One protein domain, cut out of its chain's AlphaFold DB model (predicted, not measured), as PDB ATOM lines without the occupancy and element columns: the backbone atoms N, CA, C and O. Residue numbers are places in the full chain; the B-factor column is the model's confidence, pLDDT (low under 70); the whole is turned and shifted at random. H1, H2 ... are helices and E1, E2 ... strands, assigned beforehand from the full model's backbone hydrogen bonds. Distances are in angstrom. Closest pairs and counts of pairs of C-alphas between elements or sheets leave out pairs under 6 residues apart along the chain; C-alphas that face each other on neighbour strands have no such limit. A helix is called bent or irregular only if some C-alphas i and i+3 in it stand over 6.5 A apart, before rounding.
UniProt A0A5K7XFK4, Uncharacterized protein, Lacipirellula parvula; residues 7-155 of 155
ATOM      1  N   PHE A   7     -39.241  42.446  24.187       58.78
ATOM      2  CA  PHE A   7     -38.972  41.944  25.530       58.78
ATOM      3  C   PHE A   7     -38.444  40.505  25.552       58.78
ATOM      4  O   PHE A   7     -37.548  40.208  26.336       58.78
ATOM      5  N   PHE A   8     -38.937  39.615  24.683       64.94
ATOM      6  CA  PHE A   8     -38.422  38.243  24.580       64.94
ATOM      7  C   PHE A   8     -36.981  38.248  24.062       64.94
ATOM      8  O   PHE A   8     -36.110  37.600  24.632       64.94
ATOM      9  N   LEU A   9     -36.710  39.041  23.025       64.69
ATOM     10  CA  LEU A   9     -35.380  39.166  22.426       64.69
ATOM     11  C   LEU A   9     -34.348  39.786  23.377       64.69
ATOM     12  O   LEU A   9     -33.205  39.325  23.424       64.69
ATOM     13  N   ALA A  10     -34.752  40.813  24.127       61.03
ATOM     14  CA  ALA A  10     -33.913  41.479  25.119       61.03
ATOM     15  C   ALA A  10     -33.650  40.604  26.356       61.03
ATOM     16  O   ALA A  10     -32.599  40.739  26.982       61.03
ATOM     17  N   ALA A  11     -34.580  39.701  26.688       63.34
ATOM     18  CA  ALA A  11     -34.456  38.786  27.817       63.34
ATOM     19  C   ALA A  11     -33.543  37.586  27.540       63.34
ATOM     20  O   ALA A  11     -33.013  37.039  28.491       63.34
ATOM     21  N   LEU A  12     -33.327  37.191  26.278       68.62
ATOM     22  CA  LEU A  12     -32.463  36.058  25.932       68.62
ATOM     23  C   LEU A  12     -30.992  36.353  26.264       68.62
ATOM     24  O   LEU A  12     -30.325  37.084  25.523       68.62
ATOM     25  N   GLN A  13     -30.450  35.741  27.310       65.81
ATOM     26  CA  GLN A  13     -29.028  35.735  27.660       65.81
ATOM     27  C   GLN A  13     -28.434  34.326  27.534       65.81
ATOM     28  O   GLN A  13     -29.129  33.318  27.579       65.81
ATOM     29  N   ALA A  14     -27.110  34.224  27.369       59.78
ATOM     30  CA  ALA A  14     -26.443  32.922  27.248       59.78
ATOM     31  C   ALA A  14     -26.564  32.065  28.525       59.78
ATOM     32  O   ALA A  14     -26.528  30.840  28.447       59.78
ATOM     33  N   THR A  15     -26.728  32.708  29.687       63.00
ATOM     34  CA  THR A  15     -27.007  32.059  30.978       63.00
ATOM     35  C   THR A  15     -28.374  31.393  31.030       63.00
ATOM     36  O   THR A  15     -28.581  30.523  31.866       63.00
ATOM     37  N   ASP A  16     -29.276  31.776  30.129       66.81
ATOM     38  CA  ASP A  16     -30.634  31.250  30.074       66.81
ATOM     39  C   ASP A  16     -30.729  29.960  29.249       66.81
ATOM     40  O   ASP A  16     -31.787  29.340  29.209       66.81
ATOM     41  N   LEU A  17     -29.633  29.559  28.583       69.25
ATOM     42  CA  LEU A  17     -29.502  28.282  27.886       69.25
ATOM     43  C   LEU A  17     -28.913  27.240  28.842       69.25
ATOM     44  O   LEU A  17     -27.685  27.105  28.964       69.25
ATOM     45  N   ASP A  18     -29.784  26.484  29.502       70.88
ATOM     46  CA  ASP A  18     -29.382  25.348  30.326       70.88
ATOM     47  C   ASP A  18     -29.199  24.083  29.470       70.88
ATOM     48  O   ASP A  18     -29.862  23.890  28.451       70.88
ATOM     49  N   GLY A  19     -28.269  23.216  29.861       69.69
ATOM     50  CA  GLY A  19     -27.923  22.017  29.099       69.69
ATOM     51  C   GLY A  19     -26.900  22.261  27.982       69.69
ATOM     52  O   GLY A  19     -25.984  23.072  28.132       69.69
ATOM     53  N   GLY A  20     -27.009  21.469  26.911       63.16
ATOM     54  CA  GLY A  20     -25.947  21.117  25.963       63.16
ATOM     55  C   GLY A  20     -25.165  22.259  25.296       63.16
ATOM     56  O   GLY A  20     -25.557  23.423  25.284       63.16
ATOM     57  N   GLY A  21     -24.042  21.879  24.681       67.06
ATOM     58  CA  GLY A  21     -23.141  22.771  23.947       67.06
ATOM     59  C   GLY A  21     -22.152  23.552  24.829       67.06
ATOM     60  O   GLY A  21     -22.398  23.827  26.001       67.06
ATOM     61  N   ASN A  22     -20.998  23.904  24.265       80.50
ATOM     62  CA  ASN A  22     -20.008  24.787  24.886       80.50
ATOM     63  C   ASN A  22     -20.410  26.273  24.752       80.50
ATOM     64  O   ASN A  22     -21.351  26.609  24.034       80.50
ATOM     65  N   THR A  23     -19.679  27.183  25.406       81.62
ATOM     66  CA  THR A  23     -19.970  28.634  25.395       81.62
ATOM     67  C   THR A  23     -20.180  29.202  23.990       81.62
ATOM     68  O   THR A  23     -21.130  29.943  23.764       81.62
ATOM     69  N   ARG A  24     -19.347  28.804  23.022       83.50
ATOM     70  CA  ARG A  24     -19.441  29.279  21.635       83.50
ATOM     71  C   ARG A  24     -20.705  28.772  20.942       83.50
ATOM     72  O   ARG A  24     -21.328  29.508  20.183       83.50
ATOM     73  N   GLU A  25     -21.086  27.521  21.187       82.12
ATOM     74  CA  GLU A  25     -22.336  26.961  20.662       82.12
ATOM     75  C   GLU A  25     -23.545  27.684  21.266       82.12
ATOM     76  O   GLU A  25     -24.458  28.053  20.534       82.12
ATOM     77  N   LYS A  26     -23.519  27.981  22.570       81.56
ATOM     78  CA  LYS A  26     -24.582  28.751  23.234       81.56
ATOM     79  C   LYS A  26     -24.719  30.166  22.662       81.56
ATOM     80  O   LYS A  26     -25.830  30.595  22.368       81.56
ATOM     81  N   GLU A  27     -23.612  30.869  22.424       82.44
ATOM     82  CA  GLU A  27     -23.615  32.192  21.774       82.44
ATOM     83  C   GLU A  27     -24.157  32.147  20.338       82.44
ATOM     84  O   GLU A  27     -24.928  33.022  19.929       82.44
ATOM     85  N   MET A  28     -23.787  31.114  19.575       84.56
ATOM     86  CA  MET A  28     -24.317  30.881  18.231       84.56
ATOM     87  C   MET A  28     -25.831  30.656  18.276       84.56
ATOM     88  O   MET A  28     -26.556  31.302  17.524       84.56
ATOM     89  N   LEU A  29     -26.322  29.790  19.168       83.25
ATOM     90  CA  LEU A  29     -27.755  29.532  19.319       83.25
ATOM     91  C   LEU A  29     -28.507  30.802  19.710       83.25
ATOM     92  O   LEU A  29     -29.513  31.130  19.088       83.25
ATOM     93  N   LEU A  30     -27.984  31.571  20.667       83.50
ATOM     94  CA  LEU A  30     -28.568  32.847  21.072       83.50
ATOM     95  C   LEU A  30     -28.672  33.825  19.894       83.50
ATOM     96  O   LEU A  30     -29.704  34.465  19.692       83.50
ATOM     97  N   THR A  31     -27.608  33.925  19.095       82.69
ATOM     98  CA  THR A  31     -27.564  34.784  17.906       82.69
ATOM     99  C   THR A  31     -28.580  34.330  16.864       82.69
ATOM    100  O   THR A  31     -29.328  35.155  16.343       82.69
ATOM    101  N   THR A  32     -28.664  33.023  16.613       83.94
ATOM    102  CA  THR A  32     -29.655  32.413  15.720       83.94
ATOM    103  C   THR A  32     -31.076  32.727  16.166       83.94
ATOM    104  O   THR A  32     -31.875  33.183  15.353       83.94
ATOM    105  N   LEU A  33     -31.395  32.555  17.452       83.06
ATOM    106  CA  LEU A  33     -32.725  32.854  17.984       83.06
ATOM    107  C   LEU A  33     -33.059  34.342  17.866       83.06
ATOM    108  O   LEU A  33     -34.152  34.693  17.425       83.06
ATOM    109  N   ARG A  34     -32.110  35.225  18.192       83.88
ATOM    110  CA  ARG A  34     -32.303  36.674  18.055       83.88
ATOM    111  C   ARG A  34     -32.526  37.090  16.608       83.88
ATOM    112  O   ARG A  34     -33.412  37.892  16.334       83.88
ATOM    113  N   PHE A  35     -31.748  36.531  15.684       82.25
ATOM    114  CA  PHE A  35     -31.910  36.779  14.257       82.25
ATOM    115  C   PHE A  35     -33.267  36.272  13.755       82.25
ATOM    116  O   PHE A  35     -33.987  37.009  13.082       82.25
ATOM    117  N   TYR A  36     -33.634  35.050  14.147       82.88
ATOM    118  CA  TYR A  36     -34.883  34.395  13.785       82.88
ATOM    119  C   TYR A  36     -36.108  35.189  14.248       82.88
ATOM    120  O   TYR A  36     -36.969  35.507  13.436       82.88
ATOM    121  N   PHE A  37     -36.186  35.530  15.537       79.50
ATOM    122  CA  PHE A  37     -37.342  36.223  16.115       79.50
ATOM    123  C   PHE A  37     -37.350  37.736  15.858       79.50
ATOM    124  O   PHE A  37     -38.394  38.365  16.011       79.50
ATOM    125  N   GLY A  38     -36.217  38.323  15.465       82.81
ATOM    126  CA  GLY A  38     -36.092  39.745  15.150       82.81
ATOM    127  C   GLY A  38     -36.065  40.020  13.640       82.81
ATOM    128  O   GLY A  38     -37.107  39.976  12.981       82.81
ATOM    129  N   PRO A  39     -34.892  40.348  13.066       82.94
ATOM    130  CA  PRO A  39     -34.778  40.850  11.697       82.94
ATOM    131  C   PRO A  39     -35.306  39.884  10.630       82.94
ATOM    132  O   PRO A  39     -35.938  40.346   9.682       82.94
ATOM    133  N   ALA A  40     -35.129  38.565  10.776       83.12
ATOM    134  CA  ALA A  40     -35.588  37.604   9.771       83.12
ATOM    135  C   ALA A  40     -37.118  37.615   9.599       83.12
ATOM    136  O   ALA A  40     -37.618  37.527   8.475       83.12
ATOM    137  N   GLN A  41     -37.869  37.776  10.694       79.75
ATOM    138  CA  GLN A  41     -39.323  37.971  10.652       79.75
ATOM    139  C   GLN A  41     -39.683  39.294   9.972       79.75
ATOM    140  O   GLN A  41     -40.552  39.320   9.104       79.75
ATOM    141  N   GLY A  42     -38.988  40.383  10.325       77.75
ATOM    142  CA  GLY A  42     -39.208  41.704   9.727       77.75
ATOM    143  C   GLY A  42     -38.939  41.747   8.220       77.75
ATOM    144  O   GLY A  42     -39.607  42.478   7.494       77.75
ATOM    145  N   TRP A  43     -37.999  40.935   7.736       84.38
ATOM    146  CA  TRP A  43     -37.674  40.809   6.312       84.38
ATOM    147  C   TRP A  43     -38.572  39.823   5.555       84.38
ATOM    148  O   TRP A  43     -38.441  39.701   4.340       84.38
ATOM    149  N   GLY A  44     -39.461  39.101   6.244       82.62
ATOM    150  CA  GLY A  44     -40.268  38.043   5.629       82.62
ATOM    151  C   GLY A  44     -39.456  36.814   5.198       82.62
ATOM    152  O   GLY A  44     -39.910  36.062   4.340       82.62
ATOM    153  N   ALA A  45     -38.267  36.607   5.776       85.00
ATOM    154  CA  ALA A  45     -37.393  35.465   5.490       85.00
ATOM    155  C   ALA A  45     -37.793  34.190   6.255       85.00
ATOM    156  O   ALA A  45     -37.312  33.100   5.952       85.00
ATOM    157  N   VAL A  46     -38.662  34.319   7.263       85.50
ATOM    158  CA  VAL A  46     -39.235  33.172   7.970       85.50
ATOM    159  C   VAL A  46     -40.510  32.729   7.264       85.50
ATOM    160  O   VAL A  46     -41.495  33.467   7.198       85.50
ATOM    161  N   HIS A  47     -40.498  31.502   6.759       85.75
ATOM    162  CA  HIS A  47     -41.588  30.933   5.980       85.75
ATOM    163  C   HIS A  47     -42.482  30.053   6.849       85.75
ATOM    164  O   HIS A  47     -41.996  29.237   7.625       85.75
ATOM    165  N   ASN A  48     -43.799  30.195   6.700       85.19
ATOM    166  CA  ASN A  48     -44.757  29.278   7.307       85.19
ATOM    167  C   ASN A  48     -44.748  27.947   6.532       85.19
ATOM    168  O   ASN A  48     -44.977  27.947   5.322       85.19
ATOM    169  N   VAL A  49     -44.507  26.843   7.238       83.88
ATOM    170  CA  VAL A  49     -44.526  25.465   6.712       83.88
ATOM    171  C   VAL A  49     -45.500  24.590   7.513       83.88
ATOM    172  O   VAL A  49     -45.226  23.445   7.847       83.88
ATOM    173  N   SER A  50     -46.661  25.148   7.868       85.31
ATOM    174  CA  SER A  50     -47.690  24.482   8.688       85.31
ATOM    175  C   SER A  50     -48.613  23.553   7.887       85.31
ATOM    176  O   SER A  50     -49.738  23.286   8.306       85.31
ATOM    177  N   ASP A  51     -48.192  23.079   6.712       87.19
ATOM    178  CA  ASP A  51     -48.944  22.054   5.991       87.19
ATOM    179  C   ASP A  51     -48.847  20.696   6.711       87.19
ATOM    180  O   ASP A  51     -47.883  20.407   7.423       87.19
ATOM    181  N   ALA A  52     -49.864  19.848   6.538       82.69
ATOM    182  CA  ALA A  52     -49.984  18.600   7.293       82.69
ATOM    183  C   ALA A  52     -48.791  17.644   7.102       82.69
ATOM    184  O   ALA A  52     -48.440  16.922   8.035       82.69
ATOM    185  N   ALA A  53     -48.163  17.635   5.920       83.25
ATOM    186  CA  ALA A  53     -47.016  16.773   5.646       83.25
ATOM    187  C   ALA A  53     -45.768  17.276   6.384       83.25
ATOM    188  O   ALA A  53     -45.099  16.494   7.063       83.25
ATOM    189  N   SER A  54     -45.506  18.583   6.320       80.25
ATOM    190  CA  SER A  54     -44.420  19.234   7.057       80.25
ATOM    191  C   SER A  54     -44.563  19.052   8.568       80.25
ATOM    192  O   SER A  54     -43.608  18.639   9.229       80.25
ATOM    193  N   LEU A  55     -45.761  19.278   9.119       80.25
ATOM    194  CA  LEU A  55     -46.028  19.096  10.550       80.25
ATOM    195  C   LEU A  55     -45.826  17.643  11.000       80.25
ATOM    196  O   LEU A  55     -45.233  17.418  12.051       80.25
ATOM    197  N   ALA A  56     -46.252  16.659  10.201       78.19
ATOM    198  CA  ALA A  56     -46.030  15.245  10.509       78.19
ATOM    199  C   ALA A  56     -44.536  14.870  10.495       78.19
ATOM    200  O   ALA A  56     -44.065  14.154  11.377       78.19
ATOM    201  N   GLN A  57     -43.767  15.380   9.529       78.06
ATOM    202  CA  GLN A  57     -42.321  15.139   9.447       78.06
ATOM    203  C   GLN A  57     -41.560  15.794  10.614       78.06
ATOM    204  O   GLN A  57     -40.623  15.209  11.169       78.06
ATOM    205  N   LEU A  58     -41.980  16.995  11.015       72.56
ATOM    206  CA  LEU A  58     -41.480  17.701  12.195       72.56
ATOM    207  C   LEU A  58     -41.776  16.933  13.481       72.56
ATOM    208  O   LEU A  58     -40.871  16.732  14.286       72.56
ATOM    209  N   ASP A  59     -43.010  16.453  13.638       71.06
ATOM    210  CA  ASP A  59     -43.425  15.632  14.778       71.06
ATOM    211  C   ASP A  59     -42.551  14.376  14.901       71.06
ATOM    212  O   ASP A  59     -42.028  14.083  15.972       71.06
ATOM    213  N   LEU A  60     -42.294  13.677  13.790       71.56
ATOM    214  CA  LEU A  60     -41.397  12.515  13.768       71.56
ATOM    215  C   LEU A  60     -39.957  12.869  14.145       71.56
ATOM    216  O   LEU A  60     -39.299  12.095  14.839       71.56
ATOM    217  N   THR A  61     -39.466  14.021  13.688       66.94
ATOM    218  CA  THR A  61     -38.098  14.481  13.967       66.94
ATOM    219  C   THR A  61     -37.922  14.820  15.446       66.94
ATOM    220  O   THR A  61     -36.904  14.463  16.032       66.94
ATOM    221  N   LEU A  62     -38.932  15.442  16.056       61.72
ATOM    222  CA  LEU A  62     -38.941  15.816  17.472       61.72
ATOM    223  C   LEU A  62     -39.282  14.652  18.416       61.72
ATOM    224  O   LEU A  62     -38.997  14.727  19.606       61.72
ATOM    225  N   ARG A  63     -39.888  13.571  17.909       56.41
ATOM    226  CA  ARG A  63     -40.221  12.360  18.686       56.41
ATOM    227  C   ARG A  63     -39.153  11.265  18.633       56.41
ATOM    228  O   ARG A  63     -39.363  10.195  19.208       56.41
ATOM    229  N   GLN A  64     -38.025  11.478  17.955       53.12
ATOM    230  CA  GLN A  64     -36.933  10.501  17.985       53.12
ATOM    231  C   GLN A  64     -36.304  10.426  19.396       53.12
ATOM    232  O   GLN A  64     -36.353  11.399  20.144       53.12
ATOM    233  N   PRO A  65     -35.796   9.253  19.827       41.88
ATOM    234  CA  PRO A  65     -35.726   8.895  21.244       41.88
ATOM    235  C   PRO A  65     -34.809   9.819  22.057       41.88
ATOM    236  O   PRO A  65     -33.635   9.958  21.723       41.88
ATOM    237  N   GLY A  66     -35.342  10.360  23.162       45.84
ATOM    238  CA  GLY A  66     -34.598  11.106  24.184       45.84
ATOM    239  C   GLY A  66     -34.962  12.583  24.365       45.84
ATOM    240  O   GLY A  66     -34.301  13.251  25.141       45.84
ATOM    241  N   GLU A  67     -35.985  13.116  23.690       49.88
ATOM    242  CA  GLU A  67     -36.086  14.577  23.491       49.88
ATOM    243  C   GLU A  67     -37.465  15.189  23.776       49.88
ATOM    244  O   GLU A  67     -37.938  16.086  23.089       49.88
ATOM    245  N   ARG A  68     -38.120  14.767  24.857       61.59
ATOM    246  CA  ARG A  68     -39.185  15.578  25.458       61.59
ATOM    247  C   ARG A  68     -39.110  15.477  26.962       61.59
ATOM    248  O   ARG A  68     -38.791  14.403  27.456       61.59
ATOM    249  N   TYR A  69     -39.373  16.574  27.669       55.66
ATOM    250  CA  TYR A  69     -39.162  16.693  29.111       55.66
ATOM    251  C   TYR A  69     -39.622  15.473  29.911       55.66
ATOM    252  O   TYR A  69     -38.861  15.033  30.752       55.66
ATOM    253  N   GLU A  70     -40.758  14.840  29.599       50.50
ATOM    254  CA  GLU A  70     -41.192  13.633  30.320       50.50
ATOM    255  C   GLU A  70     -40.270  12.417  30.094       50.50
ATOM    256  O   GLU A  70     -39.973  11.676  31.028       50.50
ATOM    257  N   VAL A  71     -39.781  12.208  28.868       50.22
ATOM    258  CA  VAL A  71     -38.836  11.128  28.528       50.22
ATOM    259  C   VAL A  71     -37.427  11.474  29.001       50.22
ATOM    260  O   VAL A  71     -36.712  10.601  29.482       50.22
ATOM    261  N   LEU A  72     -37.031  12.744  28.907       51.72
ATOM    262  CA  LEU A  72     -35.741  13.224  29.387       51.72
ATOM    263  C   LEU A  72     -35.684  13.156  30.920       51.72
ATOM    264  O   LEU A  72     -34.701  12.663  31.455       51.72
ATOM    265  N   GLU A  73     -36.754  13.527  31.631       57.44
ATOM    266  CA  GLU A  73     -36.921  13.335  33.081       57.44
ATOM    267  C   GLU A  73     -36.820  11.854  33.453       57.44
ATOM    268  O   GLU A  73     -36.040  11.488  34.333       57.44
ATOM    269  N   GLN A  74     -37.514  10.985  32.712       53.72
ATOM    270  CA  GLN A  74     -37.431   9.533  32.891       53.72
ATOM    271  C   GLN A  74     -36.020   8.972  32.650       53.72
ATOM    272  O   GLN A  74     -35.589   8.077  33.373       53.72
ATOM    273  N   GLN A  75     -35.288   9.480  31.658       48.12
ATOM    274  CA  GLN A  75     -33.954   8.988  31.292       48.12
ATOM    275  C   GLN A  75     -32.827   9.562  32.160       48.12
ATOM    276  O   GLN A  75     -31.796   8.915  32.333       48.12
ATOM    277  N   THR A  76     -33.011  10.758  32.718       47.16
ATOM    278  CA  THR A  76     -32.010  11.462  33.544       47.16
ATOM    279  C   THR A  76     -32.262  11.324  35.046       47.16
ATOM    280  O   THR A  76     -31.511  11.877  35.844       47.16
ATOM    281  N   SER A  77     -33.279  10.552  35.449       58.31
ATOM    282  CA  SER A  77     -33.725  10.416  36.848       58.31
ATOM    283  C   SER A  77     -34.168  11.740  37.494       58.31
ATOM    284  O   SER A  77     -34.187  11.853  38.721       58.31
ATOM    285  N   LEU A  78     -34.524  12.742  36.687       54.34
ATOM    286  CA  LEU A  78     -35.131  13.976  37.179       54.34
ATOM    287  C   LEU A  78     -36.596  13.705  37.547       54.34
ATOM    288  O   LEU A  78     -37.253  12.831  36.983       54.34
ATOM    289  N   SER A  79     -37.115  14.440  38.528       55.72
ATOM    290  CA  SER A  79     -38.509  14.290  38.949       55.72
ATOM    291  C   SER A  79     -39.465  14.653  37.813       55.72
ATOM    292  O   SER A  79     -39.208  15.589  37.065       55.72
ATOM    293  N   SER A  80     -40.604  13.962  37.719       59.34
ATOM    294  CA  SER A  80     -41.647  14.348  36.765       59.34
ATOM    295  C   SER A  80     -42.082  15.799  37.003       59.34
ATOM    296  O   SER A  80     -42.375  16.186  38.138       59.34
ATOM    297  N   GLY A  81     -42.087  16.604  35.943       53.25
ATOM    298  CA  GLY A  81     -42.372  18.032  36.006       53.25
ATOM    299  C   GLY A  81     -41.202  18.895  36.492       53.25
ATOM    300  O   GLY A  81     -41.399  20.097  36.667       53.25
ATOM    301  N   TYR A  82     -39.998  18.343  36.679       60.84
ATOM    302  CA  TYR A  82     -38.772  19.089  36.996       60.84
ATOM    303  C   TYR A  82     -38.578  20.281  36.058       60.84
ATOM    304  O   TYR A  82     -38.329  21.400  36.510       60.84
ATOM    305  N   PHE A  83     -38.746  20.076  34.753       56.41
ATOM    306  CA  PHE A  83     -38.569  21.164  33.797       56.41
ATOM    307  C   PHE A  83     -39.700  22.191  33.889       56.41
ATOM    308  O   PHE A  83     -39.428  23.388  33.903       56.41
ATOM    309  N   SER A  84     -40.947  21.756  34.092       55.06
ATOM    310  CA  SER A  84     -42.074  22.676  34.317       55.06
ATOM    311  C   SER A  84     -41.966  23.493  35.616       55.06
ATOM    312  O   SER A  84     -42.443  24.621  35.658       55.06
ATOM    313  N   GLN A  85     -41.324  22.950  36.658       54.50
ATOM    314  CA  GLN A  85     -41.208  23.562  37.991       54.50
ATOM    315  C   GLN A  85     -39.971  24.455  38.151       54.50
ATOM    316  O   GLN A  85     -40.010  25.437  38.887       54.50
ATOM    317  N   ASN A  86     -38.863  24.141  37.473       52.22
ATOM    318  CA  ASN A  86     -37.643  24.952  37.556       52.22
ATOM    319  C   ASN A  86     -37.633  26.136  36.582       52.22
ATOM    320  O   ASN A  86     -36.864  27.071  36.772       52.22
ATOM    321  N   HIS A  87     -38.505  26.123  35.569       53.75
ATOM    322  CA  HIS A  87     -38.589  27.174  34.548       53.75
ATOM    323  C   HIS A  87     -39.784  28.122  34.787       53.75
ATOM    324  O   HIS A  87     -40.128  28.923  33.924       53.75
ATOM    325  N   SER A  88     -40.425  28.050  35.963       48.75
ATOM    326  CA  SER A  88     -41.616  28.834  36.327       48.75
ATOM    327  C   SER A  88     -41.334  30.130  37.107       48.75
ATOM    328  O   SER A  88     -42.259  30.716  37.673       48.75
ATOM    329  N   ALA A  89     -40.087  30.613  37.163       50.19
ATOM    330  CA  ALA A  89     -39.810  31.930  37.736       50.19
ATOM    331  C   ALA A  89     -40.421  33.027  36.843       50.19
ATOM    332  O   ALA A  89     -40.031  33.200  35.688       50.19
ATOM    333  N   ALA A  90     -41.403  33.765  37.369       44.91
ATOM    334  CA  ALA A  90     -42.084  34.819  36.626       44.91
ATOM    335  C   ALA A  90     -41.076  35.862  36.103       44.91
ATOM    336  O   ALA A  90     -40.396  36.522  36.887       44.91
ATOM    337  N   GLY A  91     -40.994  36.013  34.777       50.66
ATOM    338  CA  GLY A  91     -40.148  37.008  34.109       50.66
ATOM    339  C   GLY A  91     -38.803  36.504  33.574       50.66
ATOM    340  O   GLY A  91     -38.129  37.276  32.897       50.66
ATOM    341  N   GLN A  92     -38.418  35.245  33.807       56.22
ATOM    342  CA  GLN A  92     -37.236  34.648  33.173       56.22
ATOM    343  C   GLN A  92     -37.639  33.788  31.971       56.22
ATOM    344  O   GLN A  92     -38.493  32.912  32.078       56.22
ATOM    345  N   VAL A  93     -37.028  34.044  30.812       60.38
ATOM    346  CA  VAL A  93     -37.092  33.127  29.669       60.38
ATOM    347  C   VAL A  93     -36.027  32.075  29.919       60.38
ATOM    348  O   VAL A  93     -34.858  32.373  29.740       60.38
ATOM    349  N   ALA A  94     -36.406  30.879  30.355       68.69
ATOM    350  CA  ALA A  94     -35.459  29.786  30.543       68.69
ATOM    351  C   ALA A  94     -35.584  28.802  29.370       68.69
ATOM    352  O   ALA A  94     -36.670  28.293  29.082       68.69
ATOM    353  N   LEU A  95     -34.473  28.582  28.670       74.94
ATOM    354  CA  LEU A  95     -34.381  27.717  27.503       74.94
ATOM    355  C   LEU A  95     -33.559  26.478  27.845       74.94
ATOM    356  O   LEU A  95     -32.390  26.575  28.208       74.94
ATOM    357  N   TYR A  96     -34.144  25.300  27.659       74.38
ATOM    358  CA  TYR A  96     -33.394  24.053  27.761       74.38
ATOM    359  C   TYR A  96     -32.874  23.635  26.390       74.38
ATOM    360  O   TYR A  96     -33.642  23.621  25.429       74.38
ATOM    361  N   VAL A  97     -31.597  23.264  26.299       76.00
ATOM    362  CA  VAL A  97     -30.953  22.836  25.053       76.00
ATOM    363  C   VAL A  97     -30.522  21.374  25.137       76.00
ATOM    364  O   VAL A  97     -29.676  21.002  25.953       76.00
ATOM    365  N   ALA A  98     -31.024  20.557  24.213       72.75
ATOM    366  CA  ALA A  98     -30.483  19.238  23.905       72.75
ATOM    367  C   ALA A  98     -29.633  19.311  22.628       72.75
ATOM    368  O   ALA A  98     -30.029  19.920  21.634       72.75
ATOM    369  N   ARG A  99     -28.439  18.708  22.658       79.62
ATOM    370  CA  ARG A  99     -27.506  18.653  21.523       79.62
ATOM    371  C   ARG A  99     -27.372  17.208  21.062       79.62
ATOM    372  O   ARG A  99     -27.022  16.344  21.861       79.62
ATOM    373  N   LYS A 100     -27.558  16.977  19.767       78.00
ATOM    374  CA  LYS A 100     -27.379  15.677  19.120       78.00
ATOM    375  C   LYS A 100     -26.287  15.767  18.066       78.00
ATOM    376  O   LYS A 100     -26.380  16.550  17.120       78.00
ATOM    377  N   ASP A 101     -25.260  14.940  18.221       80.50
ATOM    378  CA  ASP A 101     -24.254  14.750  17.183       80.50
ATOM    379  C   ASP A 101     -24.842  13.943  16.023       80.50
ATOM    380  O   ASP A 101     -25.474  12.904  16.218       80.50
ATOM    381  N   ASN A 102     -24.615  14.427  14.805       75.88
ATOM    382  CA  ASN A 102     -25.018  13.747  13.584       75.88
ATOM    383  C   ASN A 102     -23.758  13.231  12.879       75.88
ATOM    384  O   ASN A 102     -22.824  13.990  12.625       75.88
ATOM    385  N   ASN A 103     -23.716  11.941  12.545       79.00
ATOM    386  CA  ASN A 103     -22.550  11.347  11.889       79.00
ATOM    387  C   ASN A 103     -22.298  11.998  10.519       79.00
ATOM    388  O   ASN A 103     -23.048  11.769   9.574       79.00
ATOM    389  N   GLY A 104     -21.226  12.789  10.415       78.31
ATOM    390  CA  GLY A 104     -20.820  13.451   9.170       78.31
ATOM    391  C   GLY A 104     -21.628  14.699   8.798       78.31
ATOM    392  O   GLY A 104     -21.422  15.230   7.710       78.31
ATOM    393  N   LEU A 105     -22.512  15.181   9.678       80.69
ATOM    394  CA  LEU A 105     -23.291  16.410   9.491       80.69
ATOM    395  C   LEU A 105     -23.074  17.368  10.666       80.69
ATOM    396  O   LEU A 105     -22.569  16.985  11.722       80.69
ATOM    397  N   SER A 106     -23.489  18.623  10.495       82.44
ATOM    398  CA  SER A 106     -23.544  19.579  11.601       82.44
ATOM    399  C   SER A 106     -24.430  19.053  12.741       82.44
ATOM    400  O   SER A 106     -25.425  18.373  12.468       82.44
ATOM    401  N   PRO A 107     -24.097  19.353  14.010       84.06
ATOM    402  CA  PRO A 107     -24.915  18.954  15.151       84.06
ATOM    403  C   PRO A 107     -26.321  19.559  15.073       84.06
ATOM    404  O   PRO A 107     -26.518  20.648  14.531       84.06
ATOM    405  N   SER A 108     -27.287  18.837  15.633       82.44
ATOM    406  CA  SER A 108     -28.651  19.313  15.849       82.44
ATOM    407  C   SER A 108     -28.785  19.852  17.268       82.44
ATOM    408  O   SER A 108     -28.282  19.244  18.216       82.44
ATOM    409  N   TYR A 109     -29.512  20.951  17.417       81.00
ATOM    410  CA  TYR A 109     -29.861  21.539  18.700       81.00
ATOM    411  C   TYR A 109     -31.374  21.656  18.800       81.00
ATOM    412  O   TYR A 109     -32.015  22.262  17.940       81.00
ATOM    413  N   PHE A 110     -31.927  21.097  19.864       79.25
ATOM    414  CA  PHE A 110     -33.338  21.186  20.197       79.25
ATOM    415  C   PHE A 110     -33.471  22.086  21.413       79.25
ATOM    416  O   PHE A 110     -32.822  21.849  22.432       79.25
ATOM    417  N   ILE A 111     -34.256  23.147  21.284       78.69
ATOM    418  CA  ILE A 111     -34.361  24.206  22.281       78.69
ATOM    419  C   ILE A 111     -35.817  24.307  22.714       78.69
ATOM    420  O   ILE A 111     -36.711  24.471  21.884       78.69
ATOM    421  N   TYR A 112     -36.051  24.218  24.013       75.31
ATOM    422  CA  TYR A 112     -37.383  24.119  24.591       75.31
ATOM    423  C   TYR A 112     -37.639  25.296  25.526       75.31
ATOM    424  O   TYR A 112     -36.792  25.628  26.355       75.31
ATOM    425  N   GLU A 113     -38.814  25.911  25.394       74.00
ATOM    426  CA  GLU A 113     -39.268  27.007  26.250       74.00
ATOM    427  C   GLU A 113     -40.621  26.639  26.866       74.00
ATOM    428  O   GLU A 113     -41.633  26.506  26.167       74.00
ATOM    429  N   ALA A 114     -40.627  26.441  28.184       65.50
ATOM    430  CA  ALA A 114     -41.763  25.873  28.899       65.50
ATOM    431  C   ALA A 114     -42.973  26.819  28.977       65.50
ATOM    432  O   ALA A 114     -44.108  26.360  28.881       65.50
ATOM    433  N   SER A 115     -42.772  28.134  29.124       66.44
ATOM    434  CA  SER A 115     -43.881  29.068  29.379       66.44
ATOM    435  C   SER A 115     -44.804  29.253  28.174       66.44
ATOM    436  O   SER A 115     -45.994  29.520  28.344       66.44
ATOM    437  N   ARG A 116     -44.279  29.082  26.953       65.75
ATOM    438  CA  ARG A 116     -45.038  29.215  25.698       65.75
ATOM    439  C   ARG A 116     -45.206  27.898  24.940       65.75
ATOM    440  O   ARG A 116     -45.668  27.938  23.802       65.75
ATOM    441  N   ASN A 117     -44.835  26.759  25.537       65.88
ATOM    442  CA  ASN A 117     -44.803  25.448  24.872       65.88
ATOM    443  C   ASN A 117     -44.103  25.502  23.502       65.88
ATOM    444  O   ASN A 117     -44.560  24.921  22.514       65.88
ATOM    445  N   LEU A 118     -43.007  26.254  23.431       71.50
ATOM    446  CA  LEU A 118     -42.279  26.473  22.192       71.50
ATOM    447  C   LEU A 118     -41.169  25.434  22.077       71.50
ATOM    448  O   LEU A 118     -40.378  25.252  23.003       71.50
ATOM    449  N   THR A 119     -41.094  24.780  20.921       76.00
ATOM    450  CA  THR A 119     -39.968  23.914  20.567       76.00
ATOM    451  C   THR A 119     -39.275  24.479  19.343       76.00
ATOM    452  O   THR A 119     -39.911  24.835  18.354       76.00
ATOM    453  N   LEU A 120     -37.960  24.587  19.412       80.81
ATOM    454  CA  LEU A 120     -37.114  25.116  18.359       80.81
ATOM    455  C   LEU A 120     -36.098  24.053  17.964       80.81
ATOM    456  O   LEU A 120     -35.567  23.336  18.806       80.81
ATOM    457  N   TYR A 121     -35.808  23.986  16.677       82.81
ATOM    458  CA  TYR A 121     -34.799  23.109  16.112       82.81
ATOM    459  C   TYR A 121     -33.808  23.944  15.313       82.81
ATOM    460  O   TYR A 121     -34.218  24.713  14.445       82.81
ATOM    461  N   VAL A 122     -32.517  23.783  15.582       84.94
ATOM    462  CA  VAL A 122     -31.431  24.378  14.797       84.94
ATOM    463  C   VAL A 122     -30.504  23.259  14.349       84.94
ATOM    464  O   VAL A 122     -29.928  22.565  15.182       84.94
ATOM    465  N   GLY A 123     -30.347  23.067  13.044       85.44
ATOM    466  CA  GLY A 123     -29.542  21.966  12.522       85.44
ATOM    467  C   GLY A 123     -29.745  21.733  11.027       85.44
ATOM    468  O   GLY A 123     -30.272  22.613  10.344       85.44
ATOM    469  N   PRO A 124     -29.307  20.578  10.503       83.25
ATOM    470  CA  PRO A 124     -29.516  20.195   9.107       83.25
ATOM    471  C   PRO A 124     -30.985  20.264   8.660       83.25
ATOM    472  O   PRO A 124     -31.894  19.959   9.429       83.25
ATOM    473  N   ASP A 125     -31.242  20.594   7.395       81.00
ATOM    474  CA  ASP A 125     -32.599  20.602   6.837       81.00
ATOM    475  C   ASP A 125     -33.111  19.178   6.577       81.00
ATOM    476  O   ASP A 125     -33.113  18.659   5.456       81.00
ATOM    477  N   LEU A 126     -33.546  18.522   7.651       69.81
ATOM    478  CA  LEU A 126     -34.125  17.182   7.605       69.81
ATOM    479  C   LEU A 126     -35.568  17.180   7.080       69.81
ATOM    480  O   LEU A 126     -36.061  16.132   6.667       69.81
ATOM    481  N   LEU A 127     -36.242  18.336   7.064       68.38
ATOM    482  CA  LEU A 127     -37.621  18.456   6.585       68.38
ATOM    483  C   LEU A 127     -37.706  18.403   5.069       68.38
ATOM    484  O   LEU A 127     -38.588  17.749   4.523       68.38
ATOM    485  N   HIS A 128     -36.764  19.056   4.395       69.50
ATOM    486  CA  HIS A 128     -36.726  19.103   2.936       69.50
ATOM    487  C   HIS A 128     -35.725  18.106   2.340       69.50
ATOM    488  O   HIS A 128     -35.490  18.125   1.134       69.50
ATOM    489  N   ASN A 129     -35.147  17.227   3.171       71.56
ATOM    490  CA  ASN A 129     -34.110  16.266   2.788       71.56
ATOM    491  C   ASN A 129     -32.880  16.943   2.148       71.56
ATOM    492  O   ASN A 129     -32.319  16.473   1.155       71.56
ATOM    493  N   LEU A 130     -32.465  18.068   2.730       78.00
ATOM    494  CA  LEU A 130     -31.337  18.888   2.300       78.00
ATOM    495  C   LEU A 130     -30.287  18.963   3.426       78.00
ATOM    496  O   LEU A 130     -30.019  20.036   3.959       78.00
ATOM    497  N   PRO A 131     -29.640  17.842   3.800       73.62
ATOM    498  CA  PRO A 131     -28.802  17.757   5.003       73.62
ATOM    499  C   PRO A 131     -27.540  18.639   4.978       73.62
ATOM    500  O   PRO A 131     -26.916  18.838   6.016       73.62
ATOM    501  N   GLY A 132     -27.152  19.166   3.810       78.75
ATOM    502  CA  GLY A 132     -26.068  20.148   3.677       78.75
ATOM    503  C   GLY A 132     -26.481  21.593   3.980       78.75
ATOM    504  O   GLY A 132     -25.615  22.458   4.072       78.75
ATOM    505  N   HIS A 133     -27.780  21.860   4.128       81.69
ATOM    506  CA  HIS A 133     -28.321  23.170   4.476       81.69
ATOM    507  C   HIS A 133     -28.670  23.212   5.959       81.69
ATOM    508  O   HIS A 133     -29.135  22.220   6.516       81.69
ATOM    509  N   LEU A 134     -28.460  24.363   6.593       84.50
ATOM    510  CA  LEU A 134     -28.860  24.596   7.976       84.50
ATOM    511  C   LEU A 134     -30.187  25.345   8.014       84.50
ATOM    512  O   LEU A 134     -30.420  26.272   7.236       84.50
ATOM    513  N   VAL A 135     -31.037  24.962   8.959       86.00
ATOM    514  CA  VAL A 135     -32.323  25.603   9.215       86.00
ATOM    515  C   VAL A 135     -32.501  25.900  10.692       86.00
ATOM    516  O   VAL A 135     -31.968  25.201  11.556       86.00
ATOM    517  N   ALA A 136     -33.286  26.937  10.967       85.69
ATOM    518  CA  ALA A 136     -33.916  27.154  12.256       85.69
ATOM    519  C   ALA A 136     -35.430  27.003  12.081       85.69
ATOM    520  O   ALA A 136     -36.049  27.758  11.333       85.69
ATOM    521  N   ASN A 137     -36.019  26.028  12.767       82.62
ATOM    522  CA  ASN A 137     -37.457  25.798  12.783       82.62
ATOM    523  C   ASN A 137     -38.010  26.163  14.154       82.62
ATOM    524  O   ASN A 137     -37.495  25.698  15.168       82.62
ATOM    525  N   ALA A 138     -39.085  26.940  14.184       81.56
ATOM    526  CA  ALA A 138     -39.922  27.089  15.363       81.56
ATOM    527  C   ALA A 138     -41.195  26.271  15.175       81.56
ATOM    528  O   ALA A 138     -41.881  26.408  14.161       81.56
ATOM    529  N   LEU A 139     -41.511  25.452  16.169       75.00
ATOM    530  CA  LEU A 139     -42.726  24.666  16.239       75.00
ATOM    531  C   LEU A 139     -43.555  25.122  17.434       75.00
ATOM    532  O   LEU A 139     -43.088  25.133  18.575       75.00
ATOM    533  N   VAL A 140     -44.792  25.509  17.151       73.12
ATOM    534  CA  VAL A 140     -45.802  25.807  18.160       73.12
ATOM    535  C   VAL A 140     -46.598  24.534  18.387       73.12
ATOM    536  O   VAL A 140     -47.061  23.912  17.428       73.12
ATOM    537  N   LEU A 141     -46.744  24.153  19.651       68.94
ATOM    538  CA  LEU A 141     -47.469  22.958  20.056       68.94
ATOM    539  C   LEU A 141     -48.798  23.332  20.728       68.94
ATOM    540  O   LEU A 141     -48.904  24.385  21.361       68.94
ATOM    541  N   ASP A 142     -49.813  22.476  20.603       68.06
ATOM    542  CA  ASP A 142     -51.055  22.610  21.375       68.06
ATOM    543  C   ASP A 142     -50.906  22.100  22.824       68.06
ATOM    544  O   ASP A 142     -49.833  21.690  23.265       68.06
ATOM    545  N   GLY A 143     -51.997  22.122  23.597       58.50
ATOM    546  CA  GLY A 143     -52.011  21.623  24.979       58.50
ATOM    547  C   GLY A 143     -51.855  20.102  25.118       58.50
ATOM    548  O   GLY A 143     -51.653  19.613  26.225       58.50
ATOM    549  N   GLN A 144     -51.952  19.350  24.016       62.47
ATOM    550  CA  GLN A 144     -51.602  17.927  23.929       62.47
ATOM    551  C   GLN A 144     -50.224  17.722  23.297       62.47
ATOM    552  O   GLN A 144     -49.774  16.587  23.122       62.47
ATOM    553  N   TYR A 145     -49.530  18.829  23.044       60.44
ATOM    554  CA  TYR A 145     -48.197  18.913  22.500       60.44
ATOM    555  C   TYR A 145     -48.067  18.312  21.097       60.44
ATOM    556  O   TYR A 145     -47.022  17.770  20.729       60.44
ATOM    557  N   CYS A 146     -49.142  18.399  20.322       65.56
ATOM    558  CA  CYS A 146     -49.131  18.131  18.897       65.56
ATOM    559  C   CYS A 146     -48.694  19.403  18.151       65.56
ATOM    560  O   CYS A 146     -49.126  20.500  18.521       65.56
ATOM    561  N   PRO A 147     -47.859  19.293  17.104       72.12
ATOM    562  CA  PRO A 147     -47.504  20.435  16.271       72.12
ATOM    563  C   PRO A 147     -48.730  21.067  15.617       72.12
ATOM    564  O   PRO A 147     -49.478  20.386  14.916       72.12
ATOM    565  N   VAL A 148     -48.912  22.372  15.819       77.81
ATOM    566  CA  VAL A 148     -50.023  23.140  15.231       77.81
ATOM    567  C   VAL A 148     -49.565  24.220  14.264       77.81
ATOM    568  O   VAL A 148     -50.258  24.496  13.291       77.81
ATOM    569  N   GLU A 149     -48.393  24.812  14.490       81.00
ATOM    570  CA  GLU A 149     -47.800  25.778  13.564       81.00
ATOM    571  C   GLU A 149     -46.302  25.519  13.449       81.00
ATOM    572  O   GLU A 149     -45.638  25.263  14.454       81.00
ATOM    573  N   SER A 150     -45.758  25.650  12.240       82.12
ATOM    574  CA  SER A 150     -44.321  25.613  12.001       82.12
ATOM    575  C   SER A 150     -43.854  26.757  11.122       82.12
ATOM    576  O   SER A 150     -44.513  27.161  10.159       82.12
ATOM    577  N   PHE A 151     -42.677  27.258  11.461       83.06
ATOM    578  CA  PHE A 151     -42.041  28.370  10.795       83.06
ATOM    579  C   PHE A 151     -40.558  28.052  10.614       83.06
ATOM    580  O   PHE A 151     -39.886  27.671  11.571       83.06
ATOM    581  N   THR A 152     -40.056  28.206   9.394       85.00
ATOM    582  CA  THR A 152     -38.692  27.835   9.009       85.00
ATOM    583  C   THR A 152     -37.934  29.045   8.499       85.00
ATOM    584  O   THR A 152     -38.394  29.762   7.611       85.00
ATOM    585  N   LEU A 153     -36.725  29.216   9.014       84.69
ATOM    586  CA  LEU A 153     -35.681  30.038   8.429       84.69
ATOM    587  C   LEU A 153     -34.622  29.118   7.826       84.69
ATOM    588  O   LEU A 153     -34.096  28.245   8.515       84.69
ATOM    589  N   ARG A 154     -34.294  29.334   6.553       82.56
ATOM    590  CA  ARG A 154     -33.145  28.705   5.891       82.56
ATOM    591  C   ARG A 154     -31.976  29.690   5.897       82.56
ATOM    592  O   ARG A 154     -32.199  30.867   5.610       82.56
ATOM    593  N   PHE A 155     -30.784  29.218   6.261       73.00
ATOM    594  CA  PHE A 155     -29.550  30.016   6.253       73.00
ATOM    595  C   PHE A 155     -28.864  30.017   4.887       73.00
ATOM    596  O   PHE A 155     -28.964  28.993   4.168       73.00
TER     597      PHE A 155
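Overview. This is residues 7 to 155 of the 155 residues of an uncharacterized protein of Lacipirellula parvula (UniProt A0A5K7XFK4). A twisted sheet of six strands lies between two helices, the long H2 over one face and the shorter H3 over the other, three layers in all. Two small helices, H4 and H5, lie off the sheet on the stretch between H3 and E2, and H1 is off the sheet too. The printed part has 149 residues, with five named helices and six named strands in the order H1 E1 H2 H3 H4 H5 E2 E3 E4 E5 E6. The mixed sheet runs E1 E2 E3 E4 E5 E6, and the class is mixed, helices and strands. The whole is compact, with a radius of gyration of the C-alphas of 14.8 A and spans of 37 by 32 by 32 A.

Arrangement. H1, residues 7 to 11, is not on the sheet. H2, residues 23 to 42, only just touches H1, with its residues 34 to 38 alone and 3 pairs of C-alphas within 8 A, the closest being Leu 9 and Arg 34, 5.9 A. H2 is on the sheet; its closest C-alphas to E6, residues 147 to 154, are Tyr 36 and Leu 153, 7.0 A. H3, residues 52 to 62, is on the opposite face at a height over the sheet of 8.8 A, and stands at 84 degrees to E6 on the local plane, across the strands; its closest C-alphas to E6 are Leu 55 and Pro 147, 6.1 A. H4, residues 69 to 76, and H5, residues 82 to 86, are close but not clearly touching, the closest C-alphas being Tyr 69 and Phe 83, 6.5 A. Edge strand E1, residues 17 to 19, is parallel to E2, residues 95 to 102, with N 97 and O 18 2.8 A apart; they form a strand-helix-strand unit, two parallel neighbours with H2, H3, H4 and H5 between. E2, E3 at residues 105 to 113, E4 at 118 to 125, E5 at 130 to 141 and E6 form a meander, each strand the antiparallel neighbour of the one before, in four hairpins. Pairs within hydrogen-bond range are N 98 and O 110, 2.8 A, N 111 and O 120, 2.8 A, N 121 and O 137, 2.8 A, and N 138 and O 151, 2.8 A. Every O i to N i+4 pair is within range in H1, H3, H4 and H5, and 14 of 16 in H2.

Along the chain. H1 begins at C-alpha 7, (-38.972, 41.944, 25.530), and E1 follows. H2 spans 28.0 A from C-alpha 23, (-19.970, 28.634, 25.395); it has a kink of 36 degrees near residue 36 and is only just irregular, with C-alphas 36 and 39 6.8 A apart. H3 spans 15.3 A, then come H4 and H5. E2 spans 21.8 A, E3 25.5 A and E4 19.1 A, bending by 59 degrees at residue 122. E5 spans 24.3 A and bends by 114 degrees at residue 133. E6, 19.6 A, ends at C-alpha 154, (-33.145, 28.705, 5.891).

Size, cuts and confidence. The C-alphas farthest apart, those of Trp 43 and Ser 77, are 43.3 A apart. The printed part has no cut and no long link. Mean pLDDT of the printed part is 71.6, and 61 residues are under 70, among them residues 61 to 94.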